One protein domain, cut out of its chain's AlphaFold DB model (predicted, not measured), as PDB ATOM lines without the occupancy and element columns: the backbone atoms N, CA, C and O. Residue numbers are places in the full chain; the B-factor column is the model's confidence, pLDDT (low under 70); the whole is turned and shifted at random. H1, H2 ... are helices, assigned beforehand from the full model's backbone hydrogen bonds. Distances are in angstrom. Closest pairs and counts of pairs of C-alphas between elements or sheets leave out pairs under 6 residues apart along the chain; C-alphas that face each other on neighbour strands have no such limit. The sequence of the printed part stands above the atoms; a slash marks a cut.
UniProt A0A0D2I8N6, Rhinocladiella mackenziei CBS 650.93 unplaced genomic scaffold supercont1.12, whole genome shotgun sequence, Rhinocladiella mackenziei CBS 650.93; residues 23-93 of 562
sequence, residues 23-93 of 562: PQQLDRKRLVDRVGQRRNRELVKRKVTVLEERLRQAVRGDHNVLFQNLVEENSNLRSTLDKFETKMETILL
ATOM      1  N   PRO A  23      -9.388 -63.900  30.369       77.81
ATOM      2  CA  PRO A  23      -8.392 -63.791  29.297       77.81
ATOM      3  C   PRO A  23      -9.007 -63.964  27.897       77.81
ATOM      4  O   PRO A  23      -8.777 -63.152  27.004       77.81
ATOM      5  N   GLN A  24      -9.917 -64.933  27.754       71.50
ATOM      6  CA  GLN A  24     -10.647 -65.205  26.514       71.50
ATOM      7  C   GLN A  24     -11.564 -64.043  26.075       71.50
ATOM      8  O   GLN A  24     -11.661 -63.745  24.884       71.50
ATOM      9  N   GLN A  25     -12.226 -63.351  27.011       73.31
ATOM     10  CA  GLN A  25     -13.015 -62.148  26.709       73.31
ATOM     11  C   GLN A  25     -12.119 -60.971  26.294       73.31
ATOM     12  O   GLN A  25     -12.472 -60.213  25.386       73.31
ATOM     13  N   LEU A  26     -10.946 -60.831  26.919       82.38
ATOM     14  CA  LEU A  26      -9.979 -59.790  26.579       82.38
ATOM     15  C   LEU A  26      -9.401 -59.999  25.170       82.38
ATOM     16  O   LEU A  26      -9.279 -59.033  24.417       82.38
ATOM     17  N   ASP A  27      -9.112 -61.243  24.783       78.69
ATOM     18  CA  ASP A  27      -8.614 -61.578  23.445       78.69
ATOM     19  C   ASP A  27      -9.677 -61.439  22.355       78.69
ATOM     20  O   ASP A  27      -9.377 -60.887  21.292       78.69
ATOM     21  N   ARG A  28     -10.941 -61.791  22.634       78.94
ATOM     22  CA  ARG A  28     -12.069 -61.435  21.753       78.94
ATOM     23  C   ARG A  28     -12.147 -59.922  21.538       78.94
ATOM     24  O   ARG A  28     -12.227 -59.475  20.398       78.94
ATOM     25  N   LYS A  29     -12.046 -59.120  22.604       84.19
ATOM     26  CA  LYS A  29     -12.077 -57.650  22.500       84.19
ATOM     27  C   LYS A  29     -10.883 -57.088  21.718       84.19
ATOM     28  O   LYS A  29     -11.074 -56.200  20.896       84.19
ATOM     29  N   ARG A  30      -9.673 -57.626  21.914       87.94
ATOM     30  CA  ARG A  30      -8.471 -57.281  21.124       87.94
ATOM     31  C   ARG A  30      -8.629 -57.638  19.644       87.94
ATOM     32  O   ARG A  30      -8.168 -56.892  18.789       87.94
ATOM     33  N   LEU A  31      -9.256 -58.773  19.329       86.44
ATOM     34  CA  LEU A  31      -9.525 -59.174  17.949       86.44
ATOM     35  C   LEU A  31     -10.530 -58.229  17.281       86.44
ATOM     36  O   LEU A  31     -10.233 -57.717  16.204       86.44
ATOM     37  N   VAL A  32     -11.650 -57.933  17.947       79.00
ATOM     38  CA  VAL A  32     -12.654 -56.964  17.473       79.00
ATOM     39  C   VAL A  32     -12.032 -55.583  17.249       79.00
ATOM     40  O   VAL A  32     -12.268 -54.982  16.206       79.00
ATOM     41  N   ASP A  33     -11.185 -55.104  18.167       90.88
ATOM     42  CA  ASP A  33     -10.507 -53.810  18.026       90.88
ATOM     43  C   ASP A  33      -9.533 -53.789  16.831       90.88
ATOM     44  O   ASP A  33      -9.571 -52.869  16.018       90.88
ATOM     45  N   ARG A  34      -8.727 -54.847  16.638       91.44
ATOM     46  CA  ARG A  34      -7.841 -54.979  15.461       91.44
ATOM     47  C   ARG A  34      -8.616 -55.004  14.141       91.44
ATOM     48  O   ARG A  34      -8.201 -54.350  13.187       91.44
ATOM     49  N   VAL A  35      -9.736 -55.730  14.085       85.19
ATOM     50  CA  VAL A  35     -10.612 -55.779  12.901       85.19
ATOM     51  C   VAL A  35     -11.271 -54.417  12.656       85.19
ATOM     52  O   VAL A  35     -11.282 -53.942  11.523       85.19
ATOM     53  N   GLY A  36     -11.743 -53.742  13.709       84.94
ATOM     54  CA  GLY A  36     -12.306 -52.393  13.633       84.94
ATOM     55  C   GLY A  36     -11.298 -51.359  13.123       84.94
ATOM     56  O   GLY A  36     -11.597 -50.615  12.190       84.94
ATOM     57  N   GLN A  37     -10.074 -51.361  13.661       88.50
ATOM     58  CA  GLN A  37      -8.991 -50.494  13.190       88.50
ATOM     59  C   GLN A  37      -8.618 -50.782  11.730       88.50
ATOM     60  O   GLN A  37      -8.449 -49.836  10.958       88.50
ATOM     61  N   ARG A  38      -8.518 -52.058  11.328       89.56
ATOM     62  CA  ARG A  38      -8.242 -52.445   9.935       89.56
ATOM     63  C   ARG A  38      -9.331 -51.917   8.995       89.56
ATOM     64  O   ARG A  38      -9.015 -51.176   8.067       89.56
ATOM     65  N   ARG A  39     -10.604 -52.185   9.303       86.44
ATOM     66  CA  ARG A  39     -11.766 -51.713   8.532       86.44
ATOM     67  C   ARG A  39     -11.813 -50.186   8.419       86.44
ATOM     68  O   ARG A  39     -12.140 -49.662   7.357       86.44
ATOM     69  N   ASN A  40     -11.460 -49.460   9.483       84.69
ATOM     70  CA  ASN A  40     -11.416 -47.998   9.445       84.69
ATOM     71  C   ASN A  40     -10.275 -47.476   8.550       84.69
ATOM     72  O   ASN A  40     -10.494 -46.570   7.749       84.69
ATOM     73  N   ARG A  41      -9.079 -48.082   8.616       89.62
ATOM     74  CA  ARG A  41      -7.953 -47.751   7.719       89.62
ATOM     75  C   ARG A  41      -8.299 -48.025   6.252       89.62
ATOM     76  O   ARG A  41      -8.014 -47.191   5.399       89.62
ATOM     77  N   GLU A  42      -8.954 -49.147   5.961       89.62
ATOM     78  CA  GLU A  42      -9.442 -49.480   4.615       89.62
ATOM     79  C   GLU A  42     -10.478 -48.469   4.107       89.62
ATOM     80  O   GLU A  42     -10.392 -48.028   2.962       89.62
ATOM     81  N   LEU A  43     -11.430 -48.060   4.953       85.69
ATOM     82  CA  LEU A  43     -12.444 -47.062   4.606       85.69
ATOM     83  C   LEU A  43     -11.816 -45.693   4.310       85.69
ATOM     84  O   LEU A  43     -12.182 -45.060   3.319       85.69
ATOM     85  N   VAL A  44     -10.847 -45.256   5.121       90.38
ATOM     86  CA  VAL A  44     -10.075 -44.030   4.864       90.38
ATOM     87  C   VAL A  44      -9.298 -44.147   3.551       90.38
ATOM     88  O   VAL A  44      -9.406 -43.250   2.719       90.38
ATOM     89  N   LYS A  45      -8.599 -45.266   3.306       93.50
ATOM     90  CA  LYS A  45      -7.858 -45.500   2.053       93.50
ATOM     91  C   LYS A  45      -8.774 -45.399   0.827       93.50
ATOM     92  O   LYS A  45      -8.456 -44.658  -0.096       93.50
ATOM     93  N   ARG A  46      -9.939 -46.061   0.844       88.88
ATOM     94  CA  ARG A  46     -10.937 -45.977  -0.243       88.88
ATOM     95  C   ARG A  46     -11.413 -44.541  -0.475       88.88
ATOM     96  O   ARG A  46     -11.481 -44.111  -1.621       88.88
ATOM     97  N   LYS A  47     -11.705 -43.785   0.593       83.12
ATOM     98  CA  LYS A  47     -12.099 -42.369   0.482       83.12
ATOM     99  C   LYS A  47     -11.003 -41.510  -0.148       83.12
ATOM    100  O   LYS A  47     -11.316 -40.713  -1.024       83.12
ATOM    101  N   VAL A  48      -9.744 -41.692   0.255       91.19
ATOM    102  CA  VAL A  48      -8.601 -40.975  -0.337       91.19
ATOM    103  C   VAL A  48      -8.495 -41.272  -1.835       91.19
ATOM    104  O   VAL A  48      -8.492 -40.335  -2.622       91.19
ATOM    105  N   THR A  49      -8.544 -42.543  -2.250       90.81
ATOM    106  CA  THR A  49      -8.498 -42.920  -3.676       90.81
ATOM    107  C   THR A  49      -9.635 -42.296  -4.498       90.81
ATOM    108  O   THR A  49      -9.396 -41.809  -5.601       90.81
ATOM    109  N   VAL A  50     -10.865 -42.255  -3.968       85.81
ATOM    110  CA  VAL A  50     -12.011 -41.614  -4.648       85.81
ATOM    111  C   VAL A  50     -11.836 -40.094  -4.751       85.81
ATOM    112  O   VAL A  50     -12.171 -39.509  -5.780       85.81
ATOM    113  N   LEU A  51     -11.300 -39.442  -3.715       86.25
ATOM    114  CA  LEU A  51     -11.040 -37.999  -3.725       86.25
ATOM    115  C   LEU A  51      -9.906 -37.622  -4.689       86.25
ATOM    116  O   LEU A  51     -10.045 -36.650  -5.426       86.25
ATOM    117  N   GLU A  52      -8.827 -38.406  -4.734       88.31
ATOM    118  CA  GLU A  52      -7.747 -38.245  -5.715       88.31
ATOM    119  C   GLU A  52      -8.263 -38.367  -7.151       88.31
ATOM    120  O   GLU A  52      -7.903 -37.565  -8.009       88.31
ATOM    121  N   GLU A  53      -9.130 -39.344  -7.423       85.44
ATOM    122  CA  GLU A  53      -9.672 -39.561  -8.763       85.44
ATOM    123  C   GLU A  53     -10.638 -38.441  -9.185       85.44
ATOM    124  O   GLU A  53     -10.522 -37.906 -10.289       85.44
ATOM    125  N   ARG A  54     -11.508 -37.974  -8.278       83.12
ATOM    126  CA  ARG A  54     -12.338 -36.778  -8.513       83.12
ATOM    127  C   ARG A  54     -11.492 -35.527  -8.762       83.12
ATOM    128  O   ARG A  54     -11.847 -34.716  -9.615       83.12
ATOM    129  N   LEU A  55     -10.363 -35.379  -8.063       84.81
ATOM    130  CA  LEU A  55      -9.424 -34.279  -8.282       84.81
ATOM    131  C   LEU A  55      -8.765 -34.369  -9.669       84.81
ATOM    132  O   LEU A  55      -8.691 -33.356 -10.361       84.81
ATOM    133  N   ARG A  56      -8.353 -35.565 -10.123       85.38
ATOM    134  CA  ARG A  56      -7.829 -35.771 -11.490       85.38
ATOM    135  C   ARG A  56      -8.858 -35.397 -12.558       85.38
ATOM    136  O   ARG A  56      -8.507 -34.689 -13.498       85.38
ATOM    137  N   GLN A  57     -10.110 -35.826 -12.398       83.38
ATOM    138  CA  GLN A  57     -11.208 -35.519 -13.327       83.38
ATOM    139  C   GLN A  57     -11.507 -34.012 -13.378       83.38
ATOM    140  O   GLN A  57     -11.645 -33.438 -14.458       83.38
ATOM    141  N   ALA A  58     -11.519 -33.340 -12.220       81.19
ATOM    142  CA  ALA A  58     -11.687 -31.890 -12.145       81.19
ATOM    143  C   ALA A  58     -10.528 -31.119 -12.808       81.19
ATOM    144  O   ALA A  58     -10.776 -30.147 -13.519       81.19
ATOM    145  N   VAL A  59      -9.278 -31.564 -12.629       84.75
ATOM    146  CA  VAL A  59      -8.085 -30.949 -13.250       84.75
ATOM    147  C   VAL A  59      -8.019 -31.194 -14.764       84.75
ATOM    148  O   VAL A  59      -7.504 -30.349 -15.491       84.75
ATOM    149  N   ARG A  60      -8.561 -32.313 -15.259       84.50
ATOM    150  CA  ARG A  60      -8.659 -32.615 -16.700       84.50
ATOM    151  C   ARG A  60      -9.781 -31.865 -17.426       84.50
ATOM    152  O   ARG A  60      -9.769 -31.827 -18.652       84.50
ATOM    153  N   GLY A  61     -10.717 -31.256 -16.696       77.62
ATOM    154  CA  GLY A  61     -11.887 -30.585 -17.275       77.62
ATOM    155  C   GLY A  61     -13.045 -31.530 -17.622       77.62
ATOM    156  O   GLY A  61     -13.972 -31.125 -18.324       77.62
ATOM    157  N   ASP A  62     -13.038 -32.767 -17.108       81.75
ATOM    158  CA  ASP A  62     -14.044 -33.809 -17.373       81.75
ATOM    159  C   ASP A  62     -15.355 -33.568 -16.585       81.75
ATOM    160  O   ASP A  62     -15.889 -34.440 -15.894       81.75
ATOM    161  N   HIS A  63     -15.897 -32.349 -16.673       81.19
ATOM    162  CA  HIS A  63     -17.040 -31.889 -15.882       81.19
ATOM    163  C   HIS A  63     -18.307 -32.735 -16.084       81.19
ATOM    164  O   HIS A  63     -19.079 -32.896 -15.142       81.19
ATOM    165  N   ASN A  64     -18.499 -33.324 -17.269       82.38
ATOM    166  CA  ASN A  64     -19.628 -34.219 -17.551       82.38
ATOM    167  C   ASN A  64     -19.561 -35.519 -16.730       82.38
ATOM    168  O   ASN A  64     -20.577 -35.951 -16.189       82.38
ATOM    169  N   VAL A  65     -18.368 -36.110 -16.589       80.50
ATOM    170  CA  VAL A  65     -18.149 -37.325 -15.786       80.50
ATOM    171  C   VAL A  65     -18.316 -37.004 -14.301       80.50
ATOM    172  O   VAL A  65     -19.016 -37.713 -13.582       80.50
ATOM    173  N   LEU A  66     -17.757 -35.875 -13.850       80.94
ATOM    174  CA  LEU A  66     -17.929 -35.403 -12.476       80.94
ATOM    175  C   LEU A  66     -19.409 -35.138 -12.137       80.94
ATOM    176  O   LEU A  66     -19.858 -35.495 -11.049       80.94
ATOM    177  N   PHE A  67     -20.175 -34.556 -13.066       84.31
ATOM    178  CA  PHE A  67     -21.610 -34.309 -12.906       84.31
ATOM    179  C   PHE A  67     -22.418 -35.610 -12.833       84.31
ATOM    180  O   PHE A  67     -23.242 -35.751 -11.934       84.31
ATOM    181  N   GLN A  68     -22.156 -36.585 -13.712       81.44
ATOM    182  CA  GLN A  68     -22.804 -37.902 -13.651       81.44
ATOM    183  C   GLN A  68     -22.522 -38.605 -12.314       81.44
ATOM    184  O   GLN A  68     -23.463 -39.011 -11.631       81.44
ATOM    185  N   ASN A  69     -21.259 -38.623 -11.875       81.06
ATOM    186  CA  ASN A  69     -20.851 -39.177 -10.580       81.06
ATOM    187  C   ASN A  69     -21.536 -38.469  -9.390       81.06
ATOM    188  O   ASN A  69     -21.887 -39.113  -8.402       81.06
ATOM    189  N   LEU A  70     -21.748 -37.149  -9.470       83.94
ATOM    190  CA  LEU A  70     -22.473 -36.365  -8.461       83.94
ATOM    191  C   LEU A  70     -23.983 -36.640  -8.460       83.94
ATOM    192  O   LEU A  70     -24.594 -36.639  -7.392       83.94
ATOM    193  N   VAL A  71     -24.597 -36.866  -9.623       86.69
ATOM    194  CA  VAL A  71     -26.019 -37.233  -9.734       86.69
ATOM    195  C   VAL A  71     -26.252 -38.639  -9.178       86.69
ATOM    196  O   VAL A  71     -27.192 -38.834  -8.407       86.69
ATOM    197  N   GLU A  72     -25.372 -39.591  -9.490       86.44
ATOM    198  CA  GLU A  72     -25.412 -40.950  -8.943       86.44
ATOM    199  C   GLU A  72     -25.152 -40.973  -7.426       86.44
ATOM    200  O   GLU A  72     -25.854 -41.646  -6.673       86.44
ATOM    201  N   GLU A  73     -24.190 -40.195  -6.923       82.44
ATOM    202  CA  GLU A  73     -23.983 -40.069  -5.477       82.44
ATOM    203  C   GLU A  73     -25.207 -39.444  -4.789       82.44
ATOM    204  O   GLU A  73     -25.639 -39.937  -3.749       82.44
ATOM    205  N   ASN A  74     -25.830 -38.418  -5.381       84.25
ATOM    206  CA  ASN A  74     -27.063 -37.836  -4.847       84.25
ATOM    207  C   ASN A  74     -28.244 -38.818  -4.860       84.25
ATOM    208  O   ASN A  74     -29.027 -38.817  -3.909       84.25
ATOM    209  N   SER A  75     -28.396 -39.659  -5.889       87.06
ATOM    210  CA  SER A  75     -29.462 -40.671  -5.924       87.06
ATOM    211  C   SER A  75     -29.245 -41.743  -4.848       87.06
ATOM    212  O   SER A  75     -30.176 -42.080  -4.111       87.06
ATOM    213  N   ASN A  76     -27.999 -42.185  -4.660       82.44
ATOM    214  CA  ASN A  76     -27.610 -43.124  -3.609       82.44
ATOM    215  C   ASN A  76     -27.769 -42.535  -2.196       82.44
ATOM    216  O   ASN A  76     -28.275 -43.213  -1.298       82.44
ATOM    217  N   LEU A  77     -27.395 -41.267  -1.987       86.94
ATOM    218  CA  LEU A  77     -27.599 -40.558  -0.720       86.94
ATOM    219  C   LEU A  77     -29.087 -40.375  -0.411       86.94
ATOM    220  O   LEU A  77     -29.491 -40.631   0.718       86.94
ATOM    221  N   ARG A  78     -29.916 -40.024  -1.403       80.88
ATOM    222  CA  ARG A  78     -31.380 -39.942  -1.247       80.88
ATOM    223  C   ARG A  78     -31.994 -41.297  -0.896       80.88
ATOM    224  O   ARG A  78     -32.726 -41.371   0.079       80.88
ATOM    225  N   SER A  79     -31.623 -42.375  -1.593       81.06
ATOM    226  CA  SER A  79     -32.053 -43.741  -1.234       81.06
ATOM    227  C   SER A  79     -31.576 -44.166   0.162       81.06
ATOM    228  O   SER A  79     -32.217 -44.975   0.827       81.06
ATOM    229  N   THR A  80     -30.437 -43.647   0.621       78.62
ATOM    230  CA  THR A  80     -29.908 -43.938   1.960       78.62
ATOM    231  C   THR A  80     -30.625 -43.131   3.042       78.62
ATOM    232  O   THR A  80     -30.892 -43.680   4.107       78.62
ATOM    233  N   LEU A  81     -30.971 -41.868   2.771       77.50
ATOM    234  CA  LEU A  81     -31.802 -41.039   3.645       77.50
ATOM    235  C   LEU A  81     -33.199 -41.634   3.794       77.50
ATOM    236  O   LEU A  81     -33.602 -41.861   4.922       77.50
ATOM    237  N   ASP A  82     -33.851 -42.006   2.692       79.81
ATOM    238  CA  ASP A  82     -35.135 -42.722   2.665       79.81
ATOM    239  C   ASP A  82     -35.096 -43.973   3.570       79.81
ATOM    240  O   ASP A  82     -35.859 -44.093   4.525       79.81
ATOM    241  N   LYS A  83     -34.073 -44.830   3.420       79.44
ATOM    242  CA  LYS A  83     -33.841 -45.991   4.309       79.44
ATOM    243  C   LYS A  83     -33.603 -45.638   5.782       79.44
ATOM    244  O   LYS A  83     -33.811 -46.502   6.637       79.44
ATOM    245  N   PHE A  84     -33.086 -44.452   6.104       79.00
ATOM    246  CA  PHE A  84     -32.939 -43.989   7.489       79.00
ATOM    247  C   PHE A  84     -34.229 -43.362   8.018       79.00
ATOM    248  O   PHE A  84     -34.558 -43.584   9.179       79.00
ATOM    249  N   GLU A  85     -34.979 -42.665   7.170       73.69
ATOM    250  CA  GLU A  85     -36.280 -42.071   7.456       73.69
ATOM    251  C   GLU A  85     -37.305 -43.169   7.763       73.69
ATOM    252  O   GLU A  85     -37.835 -43.181   8.870       73.69
ATOM    253  N   THR A  86     -37.433 -44.201   6.916       70.75
ATOM    254  CA  THR A  86     -38.270 -45.386   7.200       70.75
ATOM    255  C   THR A  86     -37.869 -46.079   8.507       70.75
ATOM    256  O   THR A  86     -38.720 -46.561   9.252       70.75
ATOM    257  N   LYS A  87     -36.568 -46.143   8.834       77.19
ATOM    258  CA  LYS A  87     -36.097 -46.726  10.107       77.19
ATOM    259  C   LYS A  87     -36.437 -45.849  11.308       77.19
ATOM    260  O   LYS A  87     -36.785 -46.386  12.355       77.19
ATOM    261  N   MET A  88     -36.327 -44.530  11.178       76.12
ATOM    262  CA  MET A  88     -36.714 -43.589  12.226       76.12
ATOM    263  C   MET A  88     -38.227 -43.596  12.438       76.12
ATOM    264  O   MET A  88     -38.658 -43.650  13.581       76.12
ATOM    265  N   GLU A  89     -39.017 -43.639  11.367       72.56
ATOM    266  CA  GLU A  89     -40.468 -43.819  11.407       72.56
ATOM    267  C   GLU A  89     -40.845 -45.149  12.075       72.56
ATOM    268  O   GLU A  89     -41.643 -45.158  13.006       72.56
ATOM    269  N   THR A  90     -40.182 -46.253  11.709       62.72
ATOM    270  CA  THR A  90     -40.346 -47.564  12.367       62.72
ATOM    271  C   THR A  90     -40.074 -47.472  13.874       62.72
ATOM    272  O   THR A  90     -40.867 -47.953  14.679       62.72
ATOM    273  N   ILE A  91     -38.973 -46.826  14.281       81.44
ATOM    274  CA  ILE A  91     -38.637 -46.626  15.699       81.44
ATOM    275  C   ILE A  91     -39.685 -45.747  16.393       81.44
ATOM    276  O   ILE A  91     -40.098 -46.070  17.506       81.44
ATOM    277  N   LEU A  92     -40.138 -44.660  15.763       66.75
ATOM    278  CA  LEU A  92     -41.156 -43.764  16.317       66.75
ATOM    279  C   LEU A  92     -42.504 -44.471  16.493       66.75
ATOM    280  O   LEU A  92     -43.106 -44.324  17.552       66.75
ATOM    281  N   LEU A  93     -42.925 -45.291  15.526       64.56
ATOM    282  CA  LEU A  93     -44.130 -46.122  15.602       64.56
ATOM    283  C   LEU A  93     -44.064 -47.090  16.792       64.56
ATOM    284  O   LEU A  93     -44.936 -47.036  17.659       64.56
TER     285      LEU A  93
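What this domain is: This is residues 23 to 93 of the 562 residues of an uncharacterized protein of Rhinocladiella mackenziei CBS 650.93 (UniProt A0A0D2I8N6). Two long helices, H1 and then H2, meet near one end through a tight link and spread apart as an open V. The arms of the V stand free for most of their length, residues 23 to 52 and residues 70 to 93. The printed part has 71 residues, is all helix with no named strand, and is extended, with a radius of gyration of the C-alphas of 19.0 A. Its C-alphas span 57 by 39 by 9 A, only just flat.

How they stand to each other: H1, residues 23 to 60, and H2, residues 63 to 93, form a helical hairpin. H1 touches H2 with residues 54 to 58 alone, and H2 touches H1 with residues 63 to 66 alone. Their closest C-alphas, those of Gln 57 and Leu 66, are 6.8 A apart. They run opposite ways at a tilt of 37 degrees, only just steep. Every O i to N i+4 pair is within hydrogen-bond range in H1, and 26 of 27 in H2.

Where its parts are: H1 begins at C-alpha 23 (-8.392, -63.791, 29.297) and measures 55.6 A from first to last C-alpha. H2 measures 43.9 A and ends at C-alpha 93 (-44.130, -46.122, 15.602).

The domain as a whole: The two C-alphas farthest apart, those of Pro 23 and Gly 61, are 57.3 A apart. The printed part has no cut and no long link. Mean pLDDT of the printed part is 82.4; residues 90, 92 and 93 are under 70.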